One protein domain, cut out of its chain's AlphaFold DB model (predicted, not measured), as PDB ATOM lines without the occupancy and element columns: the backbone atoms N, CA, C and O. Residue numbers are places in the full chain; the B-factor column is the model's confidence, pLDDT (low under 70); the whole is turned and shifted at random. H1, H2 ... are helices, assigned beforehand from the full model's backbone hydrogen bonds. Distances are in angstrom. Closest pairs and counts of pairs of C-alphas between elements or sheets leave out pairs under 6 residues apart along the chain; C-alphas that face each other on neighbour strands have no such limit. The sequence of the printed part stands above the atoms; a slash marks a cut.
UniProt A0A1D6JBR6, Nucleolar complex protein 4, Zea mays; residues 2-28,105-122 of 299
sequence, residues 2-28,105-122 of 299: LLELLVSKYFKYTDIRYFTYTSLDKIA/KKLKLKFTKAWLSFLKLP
ATOM      1  N   LEU A   2      -4.741  37.016 -18.378       72.19
ATOM      2  CA  LEU A   2      -5.897  36.291 -18.960       72.19
ATOM      3  C   LEU A   2      -5.473  35.038 -19.749       72.19
ATOM      4  O   LEU A   2      -6.043  33.968 -19.566       72.19
ATOM      5  N   LEU A   3      -4.444  35.170 -20.591       72.00
ATOM      6  CA  LEU A   3      -3.876  34.066 -21.372       72.00
ATOM      7  C   LEU A   3      -3.363  32.927 -20.479       72.00
ATOM      8  O   LEU A   3      -3.667  31.770 -20.737       72.00
ATOM      9  N   GLU A   4      -2.665  33.249 -19.390       71.62
ATOM     10  CA  GLU A   4      -2.151  32.257 -18.433       71.62
ATOM     11  C   GLU A   4      -3.277  31.530 -17.691       71.62
ATOM     12  O   GLU A   4      -3.212  30.318 -17.499       71.62
ATOM     13  N   LEU A   5      -4.346  32.244 -17.318       75.56
ATOM     14  CA  LEU A   5      -5.533  31.631 -16.717       75.56
ATOM     15  C   LEU A   5      -6.252  30.706 -17.703       75.56
ATOM     16  O   LEU A   5      -6.742  29.649 -17.304       75.56
ATOM     17  N   LEU A   6      -6.304  31.087 -18.981       76.44
ATOM     18  CA  LEU A   6      -6.921  30.282 -20.030       76.44
ATOM     19  C   LEU A   6      -6.120  28.999 -20.268       76.44
ATOM     20  O   LEU A   6      -6.696  27.914 -20.319       76.44
ATOM     21  N   VAL A   7      -4.790  29.113 -20.303       73.50
ATOM     22  CA  VAL A   7      -3.872  27.972 -20.338       73.50
ATOM     23  C   VAL A   7      -4.091  27.054 -19.138       73.50
ATOM     24  O   VAL A   7      -4.400  25.879 -19.314       73.50
ATOM     25  N   SER A   8      -4.000  27.581 -17.918       75.19
ATOM     26  CA  SER A   8      -4.081  26.770 -16.701       75.19
ATOM     27  C   SER A   8      -5.427  26.049 -16.541       75.19
ATOM     28  O   SER A   8      -5.447  24.891 -16.128       75.19
ATOM     29  N   LYS A   9      -6.548  26.700 -16.887       77.69
ATOM     30  CA  LYS A   9      -7.894  26.136 -16.680       77.69
ATOM     31  C   LYS A   9      -8.399  25.279 -17.839       77.69
ATOM     32  O   LYS A   9      -9.044  24.263 -17.594       77.69
ATOM     33  N   TYR A  10      -8.144  25.678 -19.086       77.06
ATOM     34  CA  TYR A  10      -8.808  25.087 -20.255       77.06
ATOM     35  C   TYR A  10      -7.889  24.231 -21.118       77.06
ATOM     36  O   TYR A  10      -8.363  23.312 -21.784       77.06
ATOM     37  N   PHE A  11      -6.570  24.435 -21.079       75.25
ATOM     38  CA  PHE A  11      -5.661  23.560 -21.821       75.25
ATOM     39  C   PHE A  11      -5.462  22.206 -21.137       75.25
ATOM     40  O   PHE A  11      -4.636  21.433 -21.600       75.25
ATOM     41  N   LYS A  12      -6.216  21.847 -20.092       77.50
ATOM     42  CA  LYS A  12      -6.330  20.445 -19.658       77.50
ATOM     43  C   LYS A  12      -7.042  19.584 -20.713       77.50
ATOM     44  O   LYS A  12      -6.717  18.413 -20.867       77.50
ATOM     45  N   TYR A  13      -7.967  20.178 -21.468       80.25
ATOM     46  CA  TYR A  13      -8.880  19.442 -22.335       80.25
ATOM     47  C   TYR A  13      -8.355  19.286 -23.766       80.25
ATOM     48  O   TYR A  13      -7.813  20.212 -24.379       80.25
ATOM     49  N   THR A  14      -8.522  18.087 -24.312       77.75
ATOM     50  CA  THR A  14      -7.885  17.654 -25.571       77.75
ATOM     51  C   THR A  14      -8.521  18.280 -26.806       77.75
ATOM     52  O   THR A  14      -7.840  18.680 -27.751       77.75
ATOM     53  N   ASP A  15      -9.843  18.382 -26.786       80.38
ATOM     54  CA  ASP A  15     -10.665  19.048 -27.790       80.38
ATOM     55  C   ASP A  15     -10.355  20.548 -27.857       80.38
ATOM     56  O   ASP A  15     -10.116  21.074 -28.945       80.38
ATOM     57  N   ILE A  16     -10.240  21.217 -26.705       83.50
ATOM     58  CA  ILE A  16      -9.842  22.629 -26.638       83.50
ATOM     59  C   ILE A  16      -8.466  22.824 -27.282       83.50
ATOM     60  O   ILE A  16      -8.314  23.700 -28.138       83.50
ATOM     61  N   ARG A  17      -7.475  21.977 -26.965       81.75
ATOM     62  CA  ARG A  17      -6.152  22.016 -27.619       81.75
ATOM     63  C   ARG A  17      -6.267  21.839 -29.136       81.75
ATOM     64  O   ARG A  17      -5.708  22.628 -29.897       81.75
ATOM     65  N   TYR A  18      -7.023  20.838 -29.587       85.31
ATOM     66  CA  TYR A  18      -7.200  20.531 -31.009       85.31
ATOM     67  C   TYR A  18      -7.798  21.706 -31.801       85.31
ATOM     68  O   TYR A  18      -7.280  22.085 -32.864       85.31
ATOM     69  N   PHE A  19      -8.879  22.300 -31.289       86.31
ATOM     70  CA  PHE A  19      -9.529  23.443 -31.927       86.31
ATOM     71  C   PHE A  19      -8.680  24.706 -31.839       86.31
ATOM     72  O   PHE A  19      -8.658  25.481 -32.798       86.31
ATOM     73  N   THR A  20      -7.918  24.877 -30.758       87.31
ATOM     74  CA  THR A  20      -6.971  25.987 -30.623       87.31
ATOM     75  C   THR A  20      -5.894  25.907 -31.696       87.31
ATOM     76  O   THR A  20      -5.724  26.866 -32.443       87.31
ATOM     77  N   TYR A  21      -5.236  24.756 -31.879       86.69
ATOM     78  CA  TYR A  21      -4.232  24.597 -32.939       86.69
ATOM     79  C   TYR A  21      -4.815  24.820 -34.332       86.69
ATOM     80  O   TYR A  21      -4.206  25.489 -35.162       86.69
ATOM     81  N   THR A  22      -6.018  24.302 -34.587       87.31
ATOM     82  CA  THR A  22      -6.694  24.496 -35.876       87.31
ATOM     83  C   THR A  22      -7.032  25.968 -36.127       87.31
ATOM     84  O   THR A  22      -6.927  26.443 -37.256       87.31
ATOM     85  N   SER A  23      -7.428  26.699 -35.088       87.50
ATOM     86  CA  SER A  23      -7.736  28.127 -35.185       87.50
ATOM     87  C   SER A  23      -6.466  28.954 -35.370       87.50
ATOM     88  O   SER A  23      -6.429  29.813 -36.245       87.50
ATOM     89  N   LEU A  24      -5.402  28.647 -34.622       87.31
ATOM     90  CA  LEU A  24      -4.100  29.304 -34.751       87.31
ATOM     91  C   LEU A  24      -3.495  29.114 -36.143       87.31
ATOM     92  O   LEU A  24      -3.011  30.079 -36.720       87.31
ATOM     93  N   ASP A  25      -3.586  27.911 -36.714       87.38
ATOM     94  CA  ASP A  25      -3.150  27.633 -38.087       87.38
ATOM     95  C   ASP A  25      -3.879  28.527 -39.108       87.38
ATOM     96  O   ASP A  25      -3.255  29.165 -39.960       87.38
ATOM     97  N   LYS A  26      -5.207  28.653 -38.992       88.56
ATOM     98  CA  LYS A  26      -6.005  29.537 -39.860       88.56
ATOM     99  C   LYS A  26      -5.641  31.012 -39.673       88.56
ATOM    100  O   LYS A  26      -5.480  31.726 -40.661       88.56
ATOM    101  N   ILE A  27      -5.496  31.459 -38.425       87.06
ATOM    102  CA  ILE A  27      -5.148  32.847 -38.095       87.06
ATOM    103  C   ILE A  27      -3.757  33.187 -38.644       87.06
ATOM    104  O   ILE A  27      -3.616  34.192 -39.338       87.06
ATOM    105  N   ALA A  28      -2.760  32.329 -38.418       86.00
ATOM    106  CA  ALA A  28      -1.399  32.522 -38.910       86.00
ATOM    107  C   ALA A  28      -1.357  32.610 -40.444       86.00
ATOM    108  O   ALA A  28      -0.787  33.553 -40.990       86.00
ATOM    109  N   LYS A 105      -1.966  11.155 -32.369       82.19
ATOM    110  CA  LYS A 105      -1.364  11.344 -33.697       82.19
ATOM    111  C   LYS A 105      -2.013  12.518 -34.429       82.19
ATOM    112  O   LYS A 105      -1.304  13.375 -34.954       82.19
ATOM    113  N   LYS A 106      -3.348  12.610 -34.417       84.88
ATOM    114  CA  LYS A 106      -4.081  13.743 -35.007       84.88
ATOM    115  C   LYS A 106      -3.738  15.076 -34.349       84.88
ATOM    116  O   LYS A 106      -3.548  16.065 -35.058       84.88
ATOM    117  N   LEU A 107      -3.641  15.107 -33.025       84.69
ATOM    118  CA  LEU A 107      -3.306  16.311 -32.276       84.69
ATOM    119  C   LEU A 107      -1.884  16.787 -32.594       84.69
ATOM    120  O   LEU A 107      -1.703  17.961 -32.914       84.69
ATOM    121  N   LYS A 108      -0.902  15.874 -32.630       85.25
ATOM    122  CA  LYS A 108       0.479  16.176 -33.046       85.25
ATOM    123  C   LYS A 108       0.553  16.728 -34.471       85.25
ATOM    124  O   LYS A 108       1.305  17.668 -34.732       85.25
ATOM    125  N   LEU A 109      -0.258  16.207 -35.395       88.38
ATOM    126  CA  LEU A 109      -0.313  16.721 -36.767       88.38
ATOM    127  C   LEU A 109      -0.841  18.159 -36.810       88.38
ATOM    128  O   LEU A 109      -0.300  18.989 -37.541       88.38
ATOM    129  N   LYS A 110      -1.877  18.475 -36.023       88.06
ATOM    130  CA  LYS A 110      -2.410  19.843 -35.925       88.06
ATOM    131  C   LYS A 110      -1.437  20.793 -35.240       88.06
ATOM    132  O   LYS A 110      -1.252  21.897 -35.737       88.06
ATOM    133  N   PHE A 111      -0.772  20.340 -34.181       88.06
ATOM    134  CA  PHE A 111       0.304  21.076 -33.525       88.06
ATOM    135  C   PHE A 111       1.429  21.415 -34.509       88.06
ATOM    136  O   PHE A 111       1.799  22.577 -34.648       88.06
ATOM    137  N   THR A 112       1.908  20.419 -35.260       89.44
ATOM    138  CA  THR A 112       2.978  20.596 -36.255       89.44
ATOM    139  C   THR A 112       2.576  21.614 -37.325       89.44
ATOM    140  O   THR A 112       3.365  22.494 -37.661       89.44
ATOM    141  N   LYS A 113       1.337  21.546 -37.833       90.06
ATOM    142  CA  LYS A 113       0.819  22.515 -38.815       90.06
ATOM    143  C   LYS A 113       0.730  23.931 -38.248       90.06
ATOM    144  O   LYS A 113       1.207  24.854 -38.895       90.06
ATOM    145  N   ALA A 114       0.188  24.091 -37.040       89.81
ATOM    146  CA  ALA A 114       0.079  25.393 -36.387       89.81
ATOM    147  C   ALA A 114       1.457  26.041 -36.174       89.81
ATOM    148  O   ALA A 114       1.645  27.207 -36.521       89.81
ATOM    149  N   TRP A 115       2.436  25.272 -35.687       90.56
ATOM    150  CA  TRP A 115       3.814  25.743 -35.535       90.56
ATOM    151  C   TRP A 115       4.465  26.089 -36.869       90.56
ATOM    152  O   TRP A 115       5.091  27.136 -36.979       90.56
ATOM    153  N   LEU A 116       4.297  25.265 -37.904       90.94
ATOM    154  CA  LEU A 116       4.875  25.550 -39.217       90.94
ATOM    155  C   LEU A 116       4.278  26.822 -39.837       90.94
ATOM    156  O   LEU A 116       5.011  27.625 -40.405       90.94
ATOM    157  N   SER A 117       2.965  27.027 -39.714       89.50
ATOM    158  CA  SER A 117       2.294  28.249 -40.175       89.50
ATOM    159  C   SER A 117       2.743  29.480 -39.387       89.50
ATOM    160  O   SER A 117       2.914  30.546 -39.972       89.50
ATOM    161  N   PHE A 118       3.005  29.335 -38.087       90.31
ATOM    162  CA  PHE A 118       3.572  30.395 -37.257       90.31
ATOM    163  C   PHE A 118       5.020  30.737 -37.643       90.31
ATOM    164  O   PHE A 118       5.338  31.907 -37.827       90.31
ATOM    165  N   LEU A 119       5.885  29.735 -37.839       90.00
ATOM    166  CA  LEU A 119       7.295  29.927 -38.212       90.00
ATOM    167  C   LEU A 119       7.481  30.556 -39.604       90.00
ATOM    168  O   LEU A 119       8.551  31.086 -39.892       90.00
ATOM    169  N   LYS A 120       6.458  30.512 -40.466       89.38
ATOM    170  CA  LYS A 120       6.450  31.207 -41.766       89.38
ATOM    171  C   LYS A 120       6.244  32.719 -41.647       89.38
ATOM    172  O   LYS A 120       6.500  33.433 -42.614       89.38
ATOM    173  N   LEU A 121       5.732  33.208 -40.517       88.12
ATOM    174  CA  LEU A 121       5.501  34.635 -40.308       88.12
ATOM    175  C   LEU A 121       6.831  35.384 -40.110       88.12
ATOM    176  O   LEU A 121       7.805  34.796 -39.642       88.12
ATOM    177  N   PRO A 122       6.887  36.693 -40.415       86.81
ATOM    178  CA  PRO A 122       8.047  37.519 -40.095       86.81
ATOM    179  C   PRO A 122       8.128  37.741 -38.577       86.81
ATOM    180  O   PRO A 122       7.495  38.645 -38.032       86.81
TER     181      PRO A 122
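AT A GLANCE: This is residues 2 to 28 and 105 to 122 of the 299 residues of the protein "Nucleolar complex protein 4" of Zea mays (UniProt A0A1D6JBR6). Two long helices, H2 and H3, pack side by side and run the same way, and a shorter helix, H1, makes an open V with H2, joined to it at the tight link of residues 11 to 13. H1 has no contact with H3. The printed part has 45 residues with three named helices, in the order H1, H2, H3, and no named strand; the class is all helix. The whole is flat, spanning 29 by 26 by 12 A, and only just compact, close to loose, with a radius of gyration of the C-alphas of 11.1 A.

HOW THE PARTS SIT: Look first at H2, residues 14 to 28, and H3, residues 105 to 119, which touch. Their closest C-alphas are those of Asp 25 and Ala 114, 4.3 A apart. They run the same way at a shallow tilt of 28 degrees. Then turn to H1, residues 2 to 10, which is close to H2 but not clearly touching it; the closest C-alphas are those of Tyr 10 and Ile 16, 6.9 A apart. H1 and H2 run opposite ways at a steep tilt of 37 degrees, only just past shallow. H1 and H3 are apart. In H1, H2 and H3 every O i to N i+4 pair is within hydrogen-bond range.

IN THESE COORDINATES: Find C-alpha 14 at (-7.885, 17.654, -25.571); from there H2 runs 21.0 A to C-alpha 28. H3 also measures 21.0 A, from C-alpha 105 to C-alpha 119 at (7.295, 29.927, -38.212). H1 begins at C-alpha 2, at (-5.897, 36.291, -18.960), and is 11.6 A long.

THE WHOLE: The C-alphas of Lys 9 and Pro 122 are the two farthest apart, at 30.5 A. Residues 29 to 104 are cut out, and C-alphas 28 and 105 are 21.8 A apart across the cut. The mean pLDDT of the printed part is 83.8, and no printed residue is under 70.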